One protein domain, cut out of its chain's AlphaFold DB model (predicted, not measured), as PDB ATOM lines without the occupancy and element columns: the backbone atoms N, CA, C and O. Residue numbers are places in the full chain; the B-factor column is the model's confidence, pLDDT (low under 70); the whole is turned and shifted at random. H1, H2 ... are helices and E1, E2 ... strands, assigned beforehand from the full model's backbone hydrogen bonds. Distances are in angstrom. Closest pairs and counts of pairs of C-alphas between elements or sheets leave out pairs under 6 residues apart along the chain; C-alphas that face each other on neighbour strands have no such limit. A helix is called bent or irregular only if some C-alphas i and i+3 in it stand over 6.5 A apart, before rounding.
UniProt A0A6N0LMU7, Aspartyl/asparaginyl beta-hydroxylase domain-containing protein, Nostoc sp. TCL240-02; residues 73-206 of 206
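AT A GLANCE: This is residues 73 to 206 of the 206 residues of the protein "Aspartyl/asparaginyl beta-hydroxylase domain-containing protein" of Nostoc sp. TCL240-02 (UniProt A0A6N0LMU7). A ribbon of two antiparallel strands, E1 and E2, runs through the middle, with helices H1, H2, H5 and H6 gathered on one side of it and the small helices H3 and H4 near the start of E1. On the side of E2 away from E1, a wide loop, residues 168 to 197, leads to the small hairpin of E3 and E4, far from the middle. The printed part has 134 residues, with six named helices and four named strands in the order H1 H2 H3 H4 E1 H5 H6 E2 E3 E4; both two-stranded sheets are antiparallel and the class is mixed, helices and strands. The whole is compact, with a radius of gyration of the C-alphas of 15.1 A and a rounded outline of 37 by 35 by 31 A.

IN THESE COORDINATES: E1, residues 123 to 130, measures 19.4 A and bends by 51 degrees at residue 127; E2, residues 161 to 167, measures 17.6 A. H6, residues 143 to 155, measures 19.6 A, H2, residues 85 to 97, 18.0 A, and H1, residues 73 to 83, 15.3 A. H1 begins with C-alpha 73 at (16.562, -40.654, 84.325). H5 is residues 136 to 141, H3 residues 108 to 112 and H4 residues 114 to 119. E3 is residues 198 to 200, and E4, residues 203 to 205, ends with C-alpha 205 at (-4.334, -34.820, 85.040). H4 and H6 are irregular: C-alphas 115 and 118 are 7.7 A apart, and C-alphas 151 and 154 are 7.6 A apart.

HOW THE PARTS SIT: E1 and E2 are antiparallel neighbours at 163 degrees, with N 126 and O 164 within hydrogen-bond range at 2.8 A. Residues 105 to 106 pair antiparallel with residues 125 to 126 of E1. The closest C-alphas of E1 and H5 are those of Ile 128 and Ala 138, 5.2 A apart. H1 and H6 touch at Ile 77 and Leu 152, 6.8 A, at a shallow tilt of 9 degrees, opposite ways. Residues 87 to 91 of H2 touch H6, closest at Ile 88 and Thr 145, 5.5 A, at a steep tilt of 53 degrees. H3 and H4 touch at Ser 109 and Leu 116, 4.8 A. The hairpin E3 and E4 has N 200 and O 203 at 2.9 A; E4 is apart from E2. Every O i to N i+4 pair is within hydrogen-bond range in H1, H2, H3 and H5, but 7 of 9 in H6 and 0 of 2 in H4, where 2 of 3 O i to N i+3 pairs are.

THE WHOLE: The C-alphas farthest apart, those of Asp 99 and Gly 202, are 40.9 A apart. The printed part has no cut, and the link from E2 to E3, 30 residues, is long. The mean pLDDT of the printed part is 94.0, and no printed residue is under 70.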
ATOM      1  N   VAL A  73      16.745 -40.521  82.870       95.25
ATOM      2  CA  VAL A  73      16.562 -40.654  84.325       95.25
ATOM      3  C   VAL A  73      15.086 -40.824  84.664       95.25
ATOM      4  O   VAL A  73      14.734 -41.772  85.361       95.25
ATOM      5  N   LEU A  74      14.211 -39.969  84.122       96.00
ATOM      6  CA  LEU A  74      12.765 -40.099  84.323       96.00
ATOM      7  C   LEU A  74      12.253 -41.442  83.795       96.00
ATOM      8  O   LEU A  74      11.492 -42.112  84.491       96.00
ATOM      9  N   SER A  75      12.750 -41.888  82.636       97.62
ATOM     10  CA  SER A  75      12.347 -43.177  82.067       97.62
ATOM     11  C   SER A  75      12.833 -44.355  82.905       97.62
ATOM     12  O   SER A  75      12.125 -45.354  83.012       97.62
ATOM     13  N   LEU A  76      14.028 -44.265  83.494       97.81
ATOM     14  CA  LEU A  76      14.543 -45.283  84.403       97.81
ATOM     15  C   LEU A  76      13.698 -45.364  85.676       97.81
ATOM     16  O   LEU A  76      13.344 -46.467  86.088       97.81
ATOM     17  N   ILE A  77      13.366 -44.218  86.275       97.50
ATOM     18  CA  ILE A  77      12.536 -44.149  87.482       97.50
ATOM     19  C   ILE A  77      11.153 -44.733  87.189       97.50
ATOM     20  O   ILE A  77      10.736 -45.664  87.876       97.50
ATOM     21  N   SER A  78      10.472 -44.252  86.140       97.56
ATOM     22  CA  SER A  78       9.110 -44.692  85.822       97.56
ATOM     23  C   SER A  78       9.059 -46.188  85.523       97.56
ATOM     24  O   SER A  78       8.285 -46.903  86.147       97.56
ATOM     25  N   LYS A  79       9.956 -46.700  84.669       98.12
ATOM     26  CA  LYS A  79      10.004 -48.130  84.327       98.12
ATOM     27  C   LYS A  79      10.339 -49.005  85.525       98.12
ATOM     28  O   LYS A  79       9.828 -50.116  85.620       98.12
ATOM     29  N   THR A  80      11.208 -48.536  86.420       98.44
ATOM     30  CA  THR A  80      11.537 -49.266  87.651       98.44
ATOM     31  C   THR A  80      10.312 -49.384  88.555       98.44
ATOM     32  O   THR A  80      10.053 -50.469  89.067       98.44
ATOM     33  N   LEU A  81       9.532 -48.313  88.719       98.38
ATOM     34  CA  LEU A  81       8.302 -48.348  89.512       98.38
ATOM     35  C   LEU A  81       7.216 -49.199  88.834       98.38
ATOM     36  O   LEU A  81       6.708 -50.132  89.446       98.38
ATOM     37  N   GLU A  82       6.929 -48.946  87.554       98.31
ATOM     38  CA  GLU A  82       5.912 -49.657  86.761       98.31
ATOM     39  C   GLU A  82       6.170 -51.168  86.707       98.31
ATOM     40  O   GLU A  82       5.265 -51.964  86.938       98.31
ATOM     41  N   LYS A  83       7.421 -51.585  86.467       98.56
ATOM     42  CA  LYS A  83       7.796 -53.008  86.428       98.56
ATOM     43  C   LYS A  83       7.539 -53.724  87.756       98.56
ATOM     44  O   LYS A  83       7.329 -54.935  87.756       98.56
ATOM     45  N   ASN A  84       7.612 -53.006  88.874       98.69
ATOM     46  CA  ASN A  84       7.452 -53.572  90.210       98.69
ATOM     47  C   ASN A  84       6.118 -53.179  90.868       98.69
ATOM     48  O   ASN A  84       5.977 -53.342  92.081       98.69
ATOM     49  N   PHE A  85       5.148 -52.691  90.085       98.69
ATOM     50  CA  PHE A  85       3.841 -52.247  90.571       98.69
ATOM     51  C   PHE A  85       3.187 -53.280  91.498       98.69
ATOM     52  O   PHE A  85       2.892 -52.954  92.644       98.69
ATOM     53  N   ASP A  86       3.069 -54.537  91.055       98.62
ATOM     54  CA  ASP A  86       2.392 -55.601  91.811       98.62
ATOM     55  C   ASP A  86       3.002 -55.823  93.206       98.62
ATOM     56  O   ASP A  86       2.297 -56.108  94.173       98.62
ATOM     57  N   GLN A  87       4.327 -55.681  93.333       98.62
ATOM     58  CA  GLN A  87       5.020 -55.852  94.613       98.62
ATOM     59  C   GLN A  87       4.728 -54.688  95.561       98.62
ATOM     60  O   GLN A  87       4.448 -54.913  96.738       98.62
ATOM     61  N   ILE A  88       4.772 -53.458  95.041       98.62
ATOM     62  CA  ILE A  88       4.483 -52.236  95.800       98.62
ATOM     63  C   ILE A  88       3.014 -52.236  96.241       98.62
ATOM     64  O   ILE A  88       2.718 -51.991  97.411       98.62
ATOM     65  N   GLU A  89       2.095 -52.554  95.326       98.56
ATOM     66  CA  GLU A  89       0.665 -52.642  95.610       98.56
ATOM     67  C   GLU A  89       0.378 -53.721  96.657       98.56
ATOM     68  O   GLU A  89      -0.264 -53.437  97.667       98.56
ATOM     69  N   SER A  90       0.887 -54.942  96.469       98.44
ATOM     70  CA  SER A  90       0.637 -56.041  97.404       98.44
ATOM     71  C   SER A  90       1.123 -55.723  98.819       98.44
ATOM     72  O   SER A  90       0.447 -56.067  99.789       98.44
ATOM     73  N   GLU A  91       2.285 -55.086  98.958       98.19
ATOM     74  CA  GLU A  91       2.824 -54.667 100.251       98.19
ATOM     75  C   GLU A  91       1.963 -53.584 100.906       98.19
ATOM     76  O   GLU A  91       1.633 -53.670 102.094       98.19
ATOM     77  N   TRP A  92       1.542 -52.594 100.120       97.81
ATOM     78  CA  TRP A  92       0.681 -51.517 100.587       97.81
ATOM     79  C   TRP A  92      -0.693 -52.025 101.041       97.81
ATOM     80  O   TRP A  92      -1.128 -51.736 102.161       97.81
ATOM     81  N   LEU A  93      -1.361 -52.841 100.223       97.06
ATOM     82  CA  LEU A  93      -2.657 -53.439 100.557       97.06
ATOM     83  C   LEU A  93      -2.544 -54.421 101.728       97.06
ATOM     84  O   LEU A  93      -3.398 -54.427 102.618       97.06
ATOM     85  N   GLY A  94      -1.454 -55.189 101.782       96.62
ATOM     86  CA  GLY A  94      -1.116 -56.039 102.919       96.62
ATOM     87  C   GLY A  94      -1.059 -55.234 104.217       96.62
ATOM     88  O   GLY A  94      -1.747 -55.561 105.184       96.62
ATOM     89  N   TYR A  95      -0.339 -54.111 104.222       96.81
ATOM     90  CA  TYR A  95      -0.288 -53.211 105.374       96.81
ATOM     91  C   TYR A  95      -1.655 -52.616 105.727       96.81
ATOM     92  O   TYR A  95      -2.023 -52.598 106.908       96.81
ATOM     93  N   LEU A  96      -2.433 -52.159 104.739       94.31
ATOM     94  CA  LEU A  96      -3.772 -51.610 104.970       94.31
ATOM     95  C   LEU A  96      -4.719 -52.632 105.610       94.31
ATOM     96  O   LEU A  96      -5.486 -52.251 106.495       94.31
ATOM     97  N   SER A  97      -4.613 -53.907 105.238       94.69
ATOM     98  CA  SER A  97      -5.421 -54.994 105.808       94.69
ATOM     99  C   SER A  97      -4.915 -55.518 107.160       94.69
ATOM    100  O   SER A  97      -5.682 -56.112 107.909       94.69
ATOM    101  N   SER A  98      -3.643 -55.281 107.498       93.75
ATOM    102  CA  SER A  98      -3.027 -55.768 108.739       93.75
ATOM    103  C   SER A  98      -3.409 -54.959 109.987       93.75
ATOM    104  O   SER A  98      -3.677 -53.758 109.902       93.75
ATOM    105  N   ASP A  99      -3.288 -55.570 111.167       91.00
ATOM    106  CA  ASP A  99      -3.412 -54.875 112.461       91.00
ATOM    107  C   ASP A  99      -2.158 -54.054 112.834       91.00
ATOM    108  O   ASP A  99      -2.189 -53.201 113.724       91.00
ATOM    109  N   TYR A 100      -1.034 -54.266 112.142       84.62
ATOM    110  CA  TYR A 100       0.255 -53.641 112.452       84.62
ATOM    111  C   TYR A 100       0.364 -52.216 111.895       84.62
ATOM    112  O   TYR A 100       1.098 -51.947 110.945       84.62
ATOM    113  N   LYS A 101      -0.318 -51.255 112.523       89.75
ATOM    114  CA  LYS A 101      -0.287 -49.832 112.130       89.75
ATOM    115  C   LYS A 101       0.928 -49.077 112.694       89.75
ATOM    116  O   LYS A 101       0.780 -48.078 113.387       89.75
ATOM    117  N   ILE A 102       2.136 -49.560 112.393       92.25
ATOM    118  CA  ILE A 102       3.401 -49.037 112.959       92.25
ATOM    119  C   ILE A 102       4.184 -48.088 112.035       92.25
ATOM    120  O   ILE A 102       5.207 -47.540 112.444       92.25
ATOM    121  N   ILE A 103       3.742 -47.898 110.789       95.81
ATOM    122  CA  ILE A 103       4.327 -46.889 109.896       95.81
ATOM    123  C   ILE A 103       3.996 -45.492 110.439       95.81
ATOM    124  O   ILE A 103       2.821 -45.238 110.717       95.81
ATOM    125  N   PRO A 104       4.987 -44.587 110.589       93.88
ATOM    126  CA  PRO A 104       4.734 -43.214 111.001       93.88
ATOM    127  C   PRO A 104       3.732 -42.543 110.068       93.88
ATOM    128  O   PRO A 104       3.944 -42.477 108.855       93.88
ATOM    129  N   LYS A 105       2.641 -42.072 110.664       93.19
ATOM    130  CA  LYS A 105       1.517 -41.455 109.979       93.19
ATOM    131  C   LYS A 105       1.466 -39.980 110.354       93.19
ATOM    132  O   LYS A 105       1.495 -39.670 111.542       93.19
ATOM    133  N   TYR A 106       1.375 -39.112 109.357       93.06
ATOM    134  CA  TYR A 106       1.306 -37.669 109.552       93.06
ATOM    135  C   TYR A 106       0.016 -37.113 108.973       93.06
ATOM    136  O   TYR A 106      -0.453 -37.556 107.916       93.06
ATOM    137  N   LYS A 107      -0.536 -36.141 109.690       92.06
ATOM    138  CA  LYS A 107      -1.736 -35.427 109.281       92.06
ATOM    139  C   LYS A 107      -1.364 -34.247 108.385       92.06
ATOM    140  O   LYS A 107      -0.336 -33.605 108.609       92.06
ATOM    141  N   PRO A 108      -2.197 -33.897 107.400       87.88
ATOM    142  CA  PRO A 108      -1.954 -32.730 106.570       87.88
ATOM    143  C   PRO A 108      -1.909 -31.434 107.377       87.88
ATOM    144  O   PRO A 108      -1.128 -30.557 107.025       87.88
ATOM    145  N   SER A 109      -2.658 -31.304 108.479       90.19
ATOM    146  CA  SER A 109      -2.558 -30.114 109.330       90.19
ATOM    147  C   SER A 109      -1.203 -29.959 110.030       90.19
ATOM    148  O   SER A 109      -0.773 -28.834 110.285       90.19
ATOM    149  N   GLU A 110      -0.504 -31.067 110.293       88.75
ATOM    150  CA  GLU A 110       0.831 -31.082 110.901       88.75
ATOM    151  C   GLU A 110       1.920 -30.696 109.893       88.75
ATOM    152  O   GLU A 110       2.943 -30.135 110.281       88.75
ATOM    153  N   ILE A 111       1.705 -30.998 108.608       85.25
ATOM    154  CA  ILE A 111       2.687 -30.775 107.538       85.25
ATOM    155  C   ILE A 111       2.456 -29.427 106.842       85.25
ATOM    156  O   ILE A 111       3.394 -28.671 106.615       85.25
ATOM    157  N   PHE A 112       1.204 -29.123 106.504       84.06
ATOM    158  CA  PHE A 112       0.817 -27.994 105.651       84.06
ATOM    159  C   PHE A 112       0.046 -26.901 106.405       84.06
ATOM    160  O   PHE A 112      -0.280 -25.862 105.830       84.06
ATOM    161  N   GLY A 113      -0.239 -27.114 107.693       85.81
ATOM    162  CA  GLY A 113      -0.821 -26.121 108.593       85.81
ATOM    163  C   GLY A 113      -2.307 -26.315 108.903       85.81
ATOM    164  O   GLY A 113      -3.054 -26.996 108.199       85.81
ATOM    165  N   GLU A 114      -2.762 -25.651 109.969       88.81
ATOM    166  CA  GLU A 114      -4.066 -25.888 110.614       88.81
ATOM    167  C   GLU A 114      -5.295 -25.750 109.704       88.81
ATOM    168  O   GLU A 114      -6.340 -26.332 109.995       88.81
ATOM    169  N   SER A 115      -5.184 -25.024 108.587       87.50
ATOM    170  CA  SER A 115      -6.274 -24.876 107.612       87.50
ATOM    171  C   SER A 115      -6.787 -26.211 107.050       87.50
ATOM    172  O   SER A 115      -7.930 -26.284 106.605       87.50
ATOM    173  N   LEU A 116      -5.972 -27.269 107.119       88.88
ATOM    174  CA  LEU A 116      -6.283 -28.611 106.625       88.88
ATOM    175  C   LEU A 116      -6.774 -29.581 107.705       88.88
ATOM    176  O   LEU A 116      -6.967 -30.760 107.428       88.88
ATOM    177  N   LYS A 117      -7.037 -29.099 108.925       90.62
ATOM    178  CA  LYS A 117      -7.460 -29.935 110.060       90.62
ATOM    179  C   LYS A 117      -8.723 -30.756 109.795       90.62
ATOM    180  O   LYS A 117      -8.874 -31.853 110.324       90.62
ATOM    181  N   ASN A 118      -9.634 -30.255 108.965       91.06
ATOM    182  CA  ASN A 118     -10.835 -30.990 108.560       91.06
ATOM    183  C   ASN A 118     -10.542 -32.195 107.649       91.06
ATOM    184  O   ASN A 118     -11.412 -33.045 107.502       91.06
ATOM    185  N   GLN A 119      -9.349 -32.277 107.057       91.19
ATOM    186  CA  GLN A 119      -8.903 -33.385 106.208       91.19
ATOM    187  C   GLN A 119      -8.073 -34.424 106.975       91.19
ATOM    188  O   GLN A 119      -7.724 -35.461 106.415       91.19
ATOM    189  N   ASP A 120      -7.771 -34.185 108.255       91.44
ATOM    190  CA  ASP A 120      -6.815 -34.974 109.040       91.44
ATOM    191  C   ASP A 120      -7.159 -36.451 109.205       91.44
ATOM    192  O   ASP A 120      -6.281 -37.232 109.559       91.44
ATOM    193  N   GLU A 121      -8.415 -36.844 109.006       91.31
ATOM    194  CA  GLU A 121      -8.854 -38.240 109.103       91.31
ATOM    195  C   GLU A 121      -8.969 -38.919 107.730       91.31
ATOM    196  O   GLU A 121      -8.902 -40.151 107.629       91.31
ATOM    197  N   ASP A 122      -9.048 -38.127 106.664       93.56
ATOM    198  CA  ASP A 122      -9.354 -38.577 105.307       93.56
ATOM    199  C   ASP A 122      -8.166 -38.474 104.353       93.56
ATOM    200  O   ASP A 122      -8.160 -39.140 103.319       93.56
ATOM    201  N   TRP A 123      -7.128 -37.729 104.728       93.62
ATOM    202  CA  TRP A 123      -5.877 -37.620 103.997       93.62
ATOM    203  C   TRP A 123      -4.697 -37.935 104.907       93.62
ATOM    204  O   TRP A 123      -4.551 -37.341 105.970       93.62
ATOM    205  N   GLN A 124      -3.887 -38.917 104.516       92.31
ATOM    206  CA  GLN A 124      -2.871 -39.496 105.386       92.31
ATOM    207  C   GLN A 124      -1.556 -39.743 104.664       92.31
ATOM    208  O   GLN A 124      -1.543 -40.318 103.573       92.31
ATOM    209  N   TYR A 125      -0.465 -39.383 105.335       94.88
ATOM    210  CA  TYR A 125       0.908 -39.574 104.881       94.88
ATOM    211  C   TYR A 125       1.577 -40.689 105.664       94.88
ATOM    212  O   TYR A 125       1.673 -40.603 106.884       94.88
ATOM    213  N   TYR A 126       2.082 -41.704 104.976       96.94
ATOM    214  CA  TYR A 126       2.758 -42.847 105.581       96.94
ATOM    215  C   TYR A 126       4.236 -42.810 105.208       96.94
ATOM    216  O   TYR A 126       4.618 -43.197 104.102       96.94
ATOM    217  N   LEU A 127       5.068 -42.320 106.126       96.94
ATOM    218  CA  LEU A 127       6.480 -42.064 105.857       96.94
ATOM    219  C   LEU A 127       7.304 -43.350 105.862       96.94
ATOM    220  O   LEU A 127       7.435 -44.019 106.893       96.94
ATOM    221  N   ILE A 128       7.930 -43.655 104.723       97.69
ATOM    222  CA  ILE A 128       8.798 -44.829 104.589       97.69
ATOM    223  C   ILE A 128      10.272 -44.468 104.435       97.69
ATOM    224  O   ILE A 128      11.111 -45.234 104.904       97.69
ATOM    225  N   TRP A 129      10.599 -43.299 103.877       97.38
ATOM    226  CA  TRP A 129      11.976 -42.818 103.727       97.38
ATOM    227  C   TRP A 129      12.064 -41.304 103.912       97.38
ATOM    228  O   TRP A 129      11.225 -40.570 103.394       97.38
ATOM    229  N   ARG A 130      13.096 -40.844 104.624       94.81
ATOM    230  CA  ARG A 130      13.440 -39.425 104.788       94.81
ATOM    231  C   ARG A 130      14.908 -39.270 105.146       94.81
ATOM    232  O   ARG A 130      15.444 -40.096 105.886       94.81
ATOM    233  N   GLN A 131      15.543 -38.192 104.686       90.44
ATOM    234  CA  GLN A 131      16.923 -37.853 105.067       90.44
ATOM    235  C   GLN A 131      17.908 -39.015 104.830       90.44
ATOM    236  O   GLN A 131      18.733 -39.346 105.686       90.44
ATOM    237  N   GLY A 132      17.793 -39.682 103.677       90.50
ATOM    238  CA  GLY A 132      18.700 -40.774 103.314       90.50
ATOM    239  C   GLY A 132      18.425 -42.110 104.009       90.50
ATOM    240  O   GLY A 132      19.229 -43.029 103.864       90.50
ATOM    241  N   LYS A 133      17.347 -42.237 104.795       94.44
ATOM    242  CA  LYS A 133      17.089 -43.430 105.614       94.44
ATOM    243  C   LYS A 133      15.645 -43.893 105.519       94.44
ATOM    244  O   LYS A 133      14.715 -43.095 105.609       94.44
ATOM    245  N   PHE A 134      15.472 -45.209 105.444       97.12
ATOM    246  CA  PHE A 134      14.171 -45.836 105.637       97.12
ATOM    247  C   PHE A 134      13.780 -45.861 107.115       97.12
ATOM    248  O   PHE A 134      14.632 -45.981 108.002       97.12
ATOM    249  N   THR A 135      12.481 -45.790 107.394       96.88
ATOM    250  CA  THR A 135      11.970 -46.036 108.745       96.88
ATOM    251  C   THR A 135      12.124 -47.519 109.097       96.88
ATOM    252  O   THR A 135      12.040 -48.392 108.233       96.88
ATOM    253  N   LYS A 136      12.326 -47.838 110.385       95.50
ATOM    254  CA  LYS A 136      12.445 -49.242 110.835       95.50
ATOM    255  C   LYS A 136      11.216 -50.070 110.444       95.50
ATOM    256  O   LYS A 136      11.344 -51.207 110.000       95.50
ATOM    257  N   ALA A 137      10.032 -49.478 110.576       95.56
ATOM    258  CA  ALA A 137       8.781 -50.113 110.195       95.56
ATOM    259  C   ALA A 137       8.730 -50.410 108.685       95.56
ATOM    260  O   ALA A 137       8.385 -51.528 108.314       95.56
ATOM    261  N   ALA A 138       9.168 -49.481 107.824       97.19
ATOM    262  CA  ALA A 138       9.225 -49.714 106.380       97.19
ATOM    263  C   ALA A 138      10.149 -50.882 106.011       97.19
ATOM    264  O   ALA A 138       9.758 -51.735 105.224       97.19
ATOM    265  N   THR A 139      11.329 -50.987 106.633       97.00
ATOM    266  CA  THR A 139      12.255 -52.106 106.362       97.00
ATOM    267  C   THR A 139      11.689 -53.482 106.709       97.00
ATOM    268  O   THR A 139      12.127 -54.474 106.138       97.00
ATOM    269  N   SER A 140      10.717 -53.550 107.625       95.31
ATOM    270  CA  SER A 140      10.073 -54.805 108.019       95.31
ATOM    271  C   SER A 140       8.792 -55.091 107.242       95.31
ATOM    272  O   SER A 140       8.506 -56.253 106.976       95.31
ATOM    273  N   LEU A 141       7.992 -54.063 106.952       96.75
ATOM    274  CA  LEU A 141       6.656 -54.216 106.370       96.75
ATOM    275  C   LEU A 141       6.650 -54.105 104.846       96.75
ATOM    276  O   LEU A 141       5.760 -54.659 104.212       96.75
ATOM    277  N   PHE A 142       7.633 -53.409 104.273       98.06
ATOM    278  CA  PHE A 142       7.718 -53.121 102.843       98.06
ATOM    279  C   PHE A 142       9.081 -53.521 102.239       98.06
ATOM    280  O   PHE A 142       9.747 -52.686 101.617       98.06
ATOM    281  N   PRO A 143       9.584 -54.751 102.469       98.25
ATOM    282  CA  PRO A 143      10.937 -55.136 102.063       98.25
ATOM    283  C   PRO A 143      11.197 -55.010 100.551       98.25
ATOM    284  O   PRO A 143      12.300 -54.618 100.159       98.25
ATOM    285  N   ASN A 144      10.212 -55.295  99.695       98.62
ATOM    286  CA  ASN A 144      10.348 -55.147  98.246       98.62
ATOM    287  C   ASN A 144      10.348 -53.671  97.853       98.62
ATOM    288  O   ASN A 144      11.254 -53.240  97.142       98.62
ATOM    289  N   THR A 145       9.415 -52.871  98.379       98.56
ATOM    290  CA  THR A 145       9.387 -51.420  98.143       98.56
ATOM    291  C   THR A 145      10.703 -50.773  98.575       98.56
ATOM    292  O   THR A 145      11.288 -49.994  97.827       98.56
ATOM    293  N   VAL A 146      11.237 -51.140  99.743       98.56
ATOM    294  CA  VAL A 146      12.537 -50.653 100.230       98.56
ATOM    295  C   VAL A 146      13.662 -51.007  99.262       98.56
ATOM    296  O   VAL A 146      14.494 -50.150  98.962       98.56
ATOM    297  N   LYS A 147      13.691 -52.237  98.741       98.50
ATOM    298  CA  LYS A 147      14.683 -52.655  97.744       98.50
ATOM    299  C   LYS A 147      14.577 -51.822  96.462       98.50
ATOM    300  O   LYS A 147      15.586 -51.283  96.020       98.50
ATOM    301  N   ILE A 148      13.370 -51.655  95.925       98.38
ATOM    302  CA  ILE A 148      13.105 -50.892  94.694       98.38
ATOM    303  C   ILE A 148      13.523 -49.427  94.862       98.38
ATOM    304  O   ILE A 148      14.268 -48.887  94.049       98.38
ATOM    305  N   ILE A 149      13.111 -48.779  95.955       97.81
ATOM    306  CA  ILE A 149      13.471 -47.382  96.233       97.81
ATOM    307  C   ILE A 149      14.979 -47.235  96.491       97.81
ATOM    308  O   ILE A 149      15.567 -46.220  96.121       97.81
ATOM    309  N   SER A 150      15.638 -48.251  97.057       97.06
ATOM    310  CA  SER A 150      17.098 -48.246  97.220       97.06
ATOM    311  C   SER A 150      17.839 -48.232  95.877       97.06
ATOM    312  O   SER A 150      18.871 -47.571  95.771       97.06
ATOM    313  N   GLU A 151      17.312 -48.897  94.842       96.75
ATOM    314  CA  GLU A 151      17.863 -48.834  93.475       96.75
ATOM    315  C   GLU A 151      17.750 -47.418  92.880       96.75
ATOM    316  O   GLU A 151      18.603 -46.998  92.099       96.75
ATOM    317  N   LEU A 152      16.740 -46.654  93.306       96.00
ATOM    318  CA  LEU A 152      16.494 -45.275  92.877       96.00
ATOM    319  C   LEU A 152      17.178 -44.217  93.756       96.00
ATOM    320  O   LEU A 152      17.137 -43.033  93.421       96.00
ATOM    321  N   ASN A 153      17.843 -44.617  94.845       93.19
ATOM    322  CA  ASN A 153      18.467 -43.710  95.813       93.19
ATOM    323  C   ASN A 153      19.399 -42.640  95.198       93.19
ATOM    324  O   ASN A 153      19.370 -41.513  95.686       93.19
ATOM    325  N   PRO A 154      20.178 -42.909  94.124       93.75
ATOM    326  CA  PRO A 154      20.987 -41.873  93.469       93.75
ATOM    327  C   PRO A 154      20.192 -40.687  92.901       93.75
ATOM    328  O   PRO A 154      20.775 -39.635  92.651       93.75
ATOM    329  N   PHE A 155      18.884 -40.850  92.681       93.75
ATOM    330  CA  PHE A 155      17.998 -39.827  92.124       93.75
ATOM    331  C   PHE A 155      17.068 -39.203  93.170       93.75
ATOM    332  O   PHE A 155      16.339 -38.263  92.855       93.75
ATOM    333  N   LEU A 156      17.077 -39.711  94.406       93.00
ATOM    334  CA  LEU A 156      16.269 -39.152  95.482       93.00
ATOM    335  C   LEU A 156      16.900 -37.866  96.002       93.00
ATOM    336  O   LEU A 156      18.091 -37.801  96.320       93.00
ATOM    337  N   TYR A 157      16.068 -36.842  96.159       90.69
ATOM    338  CA  TYR A 157      16.483 -35.622  96.826       90.69
ATOM    339  C   TYR A 157      16.748 -35.911  98.309       90.69
ATOM    340  O   TYR A 157      15.882 -36.428  99.010       90.69
ATOM    341  N   SER A 158      17.939 -35.569  98.810       86.12
ATOM    342  CA  SER A 158      18.361 -35.938 100.171       86.12
ATOM    343  C   SER A 158      17.486 -35.350 101.281       86.12
ATOM    344  O   SER A 158      17.430 -35.927 102.365       86.12
ATOM    345  N   PHE A 159      16.797 -34.234 101.023       87.06
ATOM    346  CA  PHE A 159      15.830 -33.634 101.951       87.06
ATOM    347  C   PHE A 159      14.372 -33.942 101.586       87.06
ATOM    348  O   PHE A 159      13.466 -33.454 102.252       87.06
ATOM    349  N   GLY A 160      14.149 -34.743 100.543       91.19
ATOM    350  CA  GLY A 160      12.830 -35.216 100.160       91.19
ATOM    351  C   GLY A 160      12.346 -36.365 101.041       91.19
ATOM    352  O   GLY A 160      13.023 -36.825 101.969       91.19
ATOM    353  N   GLU A 161      11.163 -36.853 100.701       95.12
ATOM    354  CA  GLU A 161      10.504 -37.958 101.380       95.12
ATOM    355  C   GLU A 161       9.982 -38.967 100.354       95.12
ATOM    356  O   GLU A 161       9.653 -38.612  99.221       95.12
ATOM    357  N   VAL A 162       9.885 -40.231 100.767       97.38
ATOM    358  CA  VAL A 162       9.065 -41.231 100.074       97.38
ATOM    359  C   VAL A 162       7.959 -41.640 101.031       97.38
ATOM    360  O   VAL A 162       8.220 -42.047 102.172       97.38
ATOM    361  N   VAL A 163       6.726 -41.501 100.559       97.31
ATOM    362  CA  VAL A 163       5.508 -41.694 101.342       97.31
ATOM    363  C   VAL A 163       4.505 -42.517 100.544       97.31
ATOM    364  O   VAL A 163       4.396 -42.357  99.330       97.31
ATOM    365  N   PHE A 164       3.728 -43.355 101.228       97.88
ATOM    366  CA  PHE A 164       2.419 -43.738 100.700       97.88
ATOM    367  C   PHE A 164       1.409 -42.669 101.112       97.88
ATOM    368  O   PHE A 164       1.443 -42.181 102.244       97.88
ATOM    369  N   ILE A 165       0.512 -42.305 100.200       95.81
ATOM    370  CA  ILE A 165      -0.566 -41.353 100.469       95.81
ATOM    371  C   ILE A 165      -1.892 -42.083 100.310       95.81
ATOM    372  O   ILE A 165      -2.130 -42.735  99.297       95.81
ATOM    373  N   ASN A 166      -2.758 -41.953 101.313       94.88
ATOM    374  CA  ASN A 166      -4.140 -42.410 101.235       94.88
ATOM    375  C   ASN A 166      -5.080 -41.210 101.334       94.88
ATOM    376  O   ASN A 166      -4.970 -40.427 102.281       94.88
ATOM    377  N   MET A 167      -5.993 -41.080 100.374       95.00
ATOM    378  CA  MET A 167      -6.993 -40.014 100.313       95.00
ATOM    379  C   MET A 167      -8.375 -40.626 100.115       95.00
ATOM    380  O   MET A 167      -8.604 -41.358  99.153       95.00
ATOM    381  N   LYS A 168      -9.306 -40.315 101.017       94.38
ATOM    382  CA  LYS A 168     -10.705 -40.727 100.886       94.38
ATOM    383  C   LYS A 168     -11.479 -39.802  99.935       94.38
ATOM    384  O   LYS A 168     -11.045 -38.679  99.666       94.38
ATOM    385  N   PRO A 169     -12.648 -40.242  99.431       94.75
ATOM    386  CA  PRO A 169     -13.519 -39.388  98.632       94.75
ATOM    387  C   PRO A 169     -13.869 -38.077  99.348       94.75
ATOM    388  O   PRO A 169     -14.181 -38.080 100.535       94.75
ATOM    389  N   GLY A 170     -13.862 -36.970  98.603       91.56
ATOM    390  CA  GLY A 170     -14.226 -35.644  99.114       91.56
ATOM    391  C   GLY A 170     -13.056 -34.796  99.619       91.56
ATOM    392  O   GLY A 170     -13.257 -33.608  99.869       91.56
ATOM    393  N   VAL A 171     -11.841 -35.349  99.710       93.25
ATOM    394  CA  VAL A 171     -10.648 -34.564 100.048       93.25
ATOM    395  C   VAL A 171     -10.320 -33.586  98.917       93.25
ATOM    396  O   VAL A 171     -10.131 -33.988  97.769       93.25
ATOM    397  N   VAL A 172     -10.218 -32.296  99.250       90.12
ATOM    398  CA  VAL A 172      -9.808 -31.226  98.327       90.12
ATOM    399  C   VAL A 172      -8.730 -30.383  98.988       90.12
ATOM    400  O   VAL A 172      -8.928 -29.846 100.078       90.12
ATOM    401  N   LEU A 173      -7.594 -30.248  98.309       88.62
ATOM    402  CA  LEU A 173      -6.487 -29.418  98.765       88.62
ATOM    403  C   LEU A 173      -6.632 -27.995  98.213       88.62
ATOM    404  O   LEU A 173      -6.983 -27.829  97.040       88.62
ATOM    405  N   PRO A 174      -6.311 -26.960  99.009       88.25
ATOM    406  CA  PRO A 174      -6.176 -25.616  98.483       88.25
ATOM    407  C   PRO A 174      -4.982 -25.540  97.515       88.25
ATOM    408  O   PRO A 174      -4.027 -26.319  97.632       88.25
ATOM    409  N   PRO A 175      -4.995 -24.584  96.568       90.50
ATOM    410  CA  PRO A 175      -3.827 -24.290  95.748       90.50
ATOM    411  C   PRO A 175      -2.609 -23.975  96.624       90.50
ATOM    412  O   PRO A 175      -2.685 -23.136  97.519       90.50
ATOM    413  N   HIS A 176      -1.491 -24.641  96.353       87.19
ATOM    414  CA  HIS A 176      -0.239 -24.481  97.087       87.19
ATOM    415  C   HIS A 176       0.960 -24.672  96.152       87.19
ATOM    416  O   HIS A 176       0.810 -25.092  95.003       87.19
ATOM    417  N   ILE A 177       2.142 -24.321  96.653       86.19
ATOM    418  CA  ILE A 177       3.434 -24.518  95.995       86.19
ATOM    419  C   ILE A 177       4.468 -24.945  97.038       86.19
ATOM    420  O   ILE A 177       4.398 -24.495  98.186       86.19
ATOM    421  N   ASP A 178       5.453 -25.734  96.622       84.50
ATOM    422  CA  ASP A 178       6.592 -26.115  97.461       84.50
ATOM    423  C   ASP A 178       7.539 -24.934  97.712       84.50
ATOM    424  O   ASP A 178       7.424 -23.872  97.092       84.50
ATOM    425  N   ASP A 179       8.448 -25.082  98.675       80.62
ATOM    426  CA  ASP A 179       9.380 -24.024  99.099       80.62
ATOM    427  C   ASP A 179      10.634 -23.904  98.226       80.62
ATOM    428  O   ASP A 179      11.355 -22.909  98.322       80.62
ATOM    429  N   ILE A 180      10.893 -24.902  97.379       85.56
ATOM    430  CA  ILE A 180      12.073 -24.990  96.517       85.56
ATOM    431  C   ILE A 180      11.697 -25.560  95.146       85.56
ATOM    432  O   ILE A 180      10.733 -26.307  95.014       85.56
ATOM    433  N   ASN A 181      12.488 -25.249  94.118       90.19
ATOM    434  CA  ASN A 181      12.280 -25.712  92.737       90.19
ATOM    435  C   ASN A 181      13.307 -26.761  92.263       90.19
ATOM    436  O   ASN A 181      13.358 -27.072  91.078       90.19
ATOM    437  N   ILE A 182      14.149 -27.280  93.160       90.12
ATOM    438  CA  ILE A 182      15.267 -28.181  92.817       90.12
ATOM    439  C   ILE A 182      14.906 -29.671  92.847       90.12
ATOM    440  O   ILE A 182      15.778 -30.521  92.680       90.12
ATOM    441  N   SER A 183      13.636 -29.998  93.073       91.56
ATOM    442  CA  SER A 183      13.122 -31.365  93.093       91.56
ATOM    443  C   SER A 183      11.849 -31.475  92.268       91.56
ATOM    444  O   SER A 183      11.100 -30.511  92.125       91.56
ATOM    445  N   LEU A 184      11.596 -32.677  91.756       93.19
ATOM    446  CA  LEU A 184      10.322 -33.047  91.153       93.19
ATOM    447  C   LEU A 184       9.598 -34.015  92.084       93.19
ATOM    448  O   LEU A 184      10.215 -34.945  92.608       93.19
ATOM    449  N   THR A 185       8.290 -33.828  92.239       94.56
ATOM    450  CA  THR A 185       7.431 -34.768  92.963       94.56
ATOM    451  C   THR A 185       6.895 -35.807  91.986       94.56
ATOM    452  O   THR A 185       6.213 -35.476  91.017       94.56
ATOM    453  N   CYS A 186       7.210 -37.077  92.233       95.56
ATOM    454  CA  CYS A 186       6.672 -38.198  91.470       95.56
ATOM    455  C   CYS A 186       5.447 -38.766  92.194       95.56
ATOM    456  O   CYS A 186       5.563 -39.248  93.320       95.56
ATOM    457  N   HIS A 187       4.284 -38.725  91.544       96.44
ATOM    458  CA  HIS A 187       3.084 -39.423  91.998       96.44
ATOM    459  C   HIS A 187       2.966 -40.746  91.242       96.44
ATOM    460  O   HIS A 187       2.820 -40.753  90.022       96.44
ATOM    461  N   PHE A 188       3.024 -41.859  91.970       97.06
ATOM    462  CA  PHE A 188       2.849 -43.201  91.425       97.06
ATOM    463  C   PHE A 188       1.505 -43.754  91.901       97.06
ATOM    464  O   PHE A 188       1.324 -44.025  93.089       97.06
ATOM    465  N   GLY A 189       0.534 -43.839  90.990       96.62
ATOM    466  CA  GLY A 189      -0.811 -44.314  91.309       96.62
ATOM    467  C   GLY A 189      -0.807 -45.807  91.632       96.62
ATOM    468  O   GLY A 189      -0.266 -46.583  90.856       96.62
ATOM    469  N   ILE A 190      -1.414 -46.189  92.762       96.94
ATOM    470  CA  ILE A 190      -1.603 -47.593  93.176       96.94
ATOM    471  C   ILE A 190      -3.072 -47.976  92.981       96.94
ATOM    472  O   ILE A 190      -3.417 -48.688  92.048       96.94
ATOM    473  N   GLN A 191      -3.962 -47.404  93.797       95.56
ATOM    474  CA  GLN A 191      -5.411 -47.507  93.631       95.56
ATOM    475  C   GLN A 191      -5.978 -46.118  93.353       95.56
ATOM    476  O   GLN A 191      -6.085 -45.300  94.265       95.56
ATOM    477  N   VAL A 192      -6.315 -45.845  92.089       95.19
ATOM    478  CA  VAL A 192      -6.826 -44.541  91.642       95.19
ATOM    479  C   VAL A 192      -8.276 -44.700  91.167       95.19
ATOM    480  O   VAL A 192      -8.506 -45.227  90.079       95.19
ATOM    481  N   PRO A 193      -9.269 -44.298  91.981       94.00
ATOM    482  CA  PRO A 193     -10.668 -44.302  91.573       94.00
ATOM    483  C   PRO A 193     -10.955 -43.332  90.421       94.00
ATOM    484  O   PRO A 193     -10.213 -42.380  90.169       94.00
ATOM    485  N   GLU A 194     -12.104 -43.516  89.772       92.81
ATOM    486  CA  GLU A 194     -12.631 -42.505  88.857       92.81
ATOM    487  C   GLU A 194     -12.833 -41.160  89.573       92.81
ATOM    488  O   GLU A 194     -13.186 -41.108  90.753       92.81
ATOM    489  N   LYS A 195     -12.697 -40.060  88.823       91.94
ATOM    490  CA  LYS A 195     -12.902 -38.678  89.306       91.94
ATOM    491  C   LYS A 195     -11.888 -38.217  90.364       91.94
ATOM    492  O   LYS A 195     -12.149 -37.252  91.081       91.94
ATOM    493  N   CYS A 196     -10.723 -38.853  90.418       94.50
ATOM    494  CA  CYS A 196      -9.532 -38.306  91.058       94.50
ATOM    495  C   CYS A 196      -8.733 -37.461  90.056       94.50
ATOM    496  O   CYS A 196      -8.769 -37.714  88.854       94.50
ATOM    497  N   GLY A 197      -8.021 -36.443  90.537       94.88
ATOM    498  CA  GLY A 197      -7.155 -35.640  89.683       94.88
ATOM    499  C   GLY A 197      -6.384 -34.570  90.444       94.88
ATOM    500  O   GLY A 197      -6.741 -34.187  91.558       94.88
ATOM    501  N   ILE A 198      -5.329 -34.077  89.811       96.12
ATOM    502  CA  ILE A 198      -4.445 -33.029  90.314       96.12
ATOM    503  C   ILE A 198      -4.303 -31.948  89.239       96.12
ATOM    504  O   ILE A 198      -4.193 -32.241  88.048       96.12
ATOM    505  N   LYS A 199      -4.338 -30.676  89.654       96.44
ATOM    506  CA  LYS A 199      -4.173 -29.523  88.763       96.44
ATOM    507  C   LYS A 199      -2.844 -28.833  89.038       96.44
ATOM    508  O   LYS A 199      -2.653 -28.303  90.129       96.44
ATOM    509  N   VAL A 200      -1.974 -28.771  88.031       96.12
ATOM    510  CA  VAL A 200      -0.663 -28.107  88.111       96.12
ATOM    511  C   VAL A 200      -0.508 -27.174  86.914       96.12
ATOM    512  O   VAL A 200      -0.778 -27.555  85.779       96.12
ATOM    513  N   GLY A 201      -0.136 -25.914  87.160       92.12
ATOM    514  CA  GLY A 201       0.089 -24.927  86.093       92.12
ATOM    515  C   GLY A 201      -1.105 -24.677  85.161       92.12
ATOM    516  O   GLY A 201      -0.908 -24.280  84.020       92.12
ATOM    517  N   GLY A 202      -2.334 -24.921  85.624       93.75
ATOM    518  CA  GLY A 202      -3.554 -24.746  84.827       93.75
ATOM    519  C   GLY A 202      -4.074 -26.019  84.154       93.75
ATOM    520  O   GLY A 202      -5.246 -26.045  83.788       93.75
ATOM    521  N   GLU A 203      -3.270 -27.077  84.077       96.94
ATOM    522  CA  GLU A 203      -3.624 -28.361  83.468       96.94
ATOM    523  C   GLU A 203      -4.003 -29.389  84.543       96.94
ATOM    524  O   GLU A 203      -3.294 -29.541  85.540       96.94
ATOM    525  N   THR A 204      -5.122 -30.091  84.343       96.06
ATOM    526  CA  THR A 204      -5.582 -31.176  85.222       96.06
ATOM    527  C   THR A 204      -5.246 -32.533  84.607       96.06
ATOM    528  O   THR A 204      -5.596 -32.773  83.454       96.06
ATOM    529  N   ARG A 205      -4.615 -33.416  85.389       95.31
ATOM    530  CA  ARG A 205      -4.334 -34.820  85.040       95.31
ATOM    531  C   ARG A 205      -4.903 -35.765  86.104       95.31
ATOM    532  O   ARG A 205      -5.102 -35.344  87.246       95.31
ATOM    533  N   SER A 206      -5.172 -37.010  85.716       91.69
ATOM    534  CA  SER A 206      -5.739 -38.084  86.550       91.69
ATOM    535  C   SER A 206      -4.985 -39.383  86.343       91.69
ATOM    536  O   SER A 206      -4.753 -39.685  85.148       91.69
TER     537      SER A 206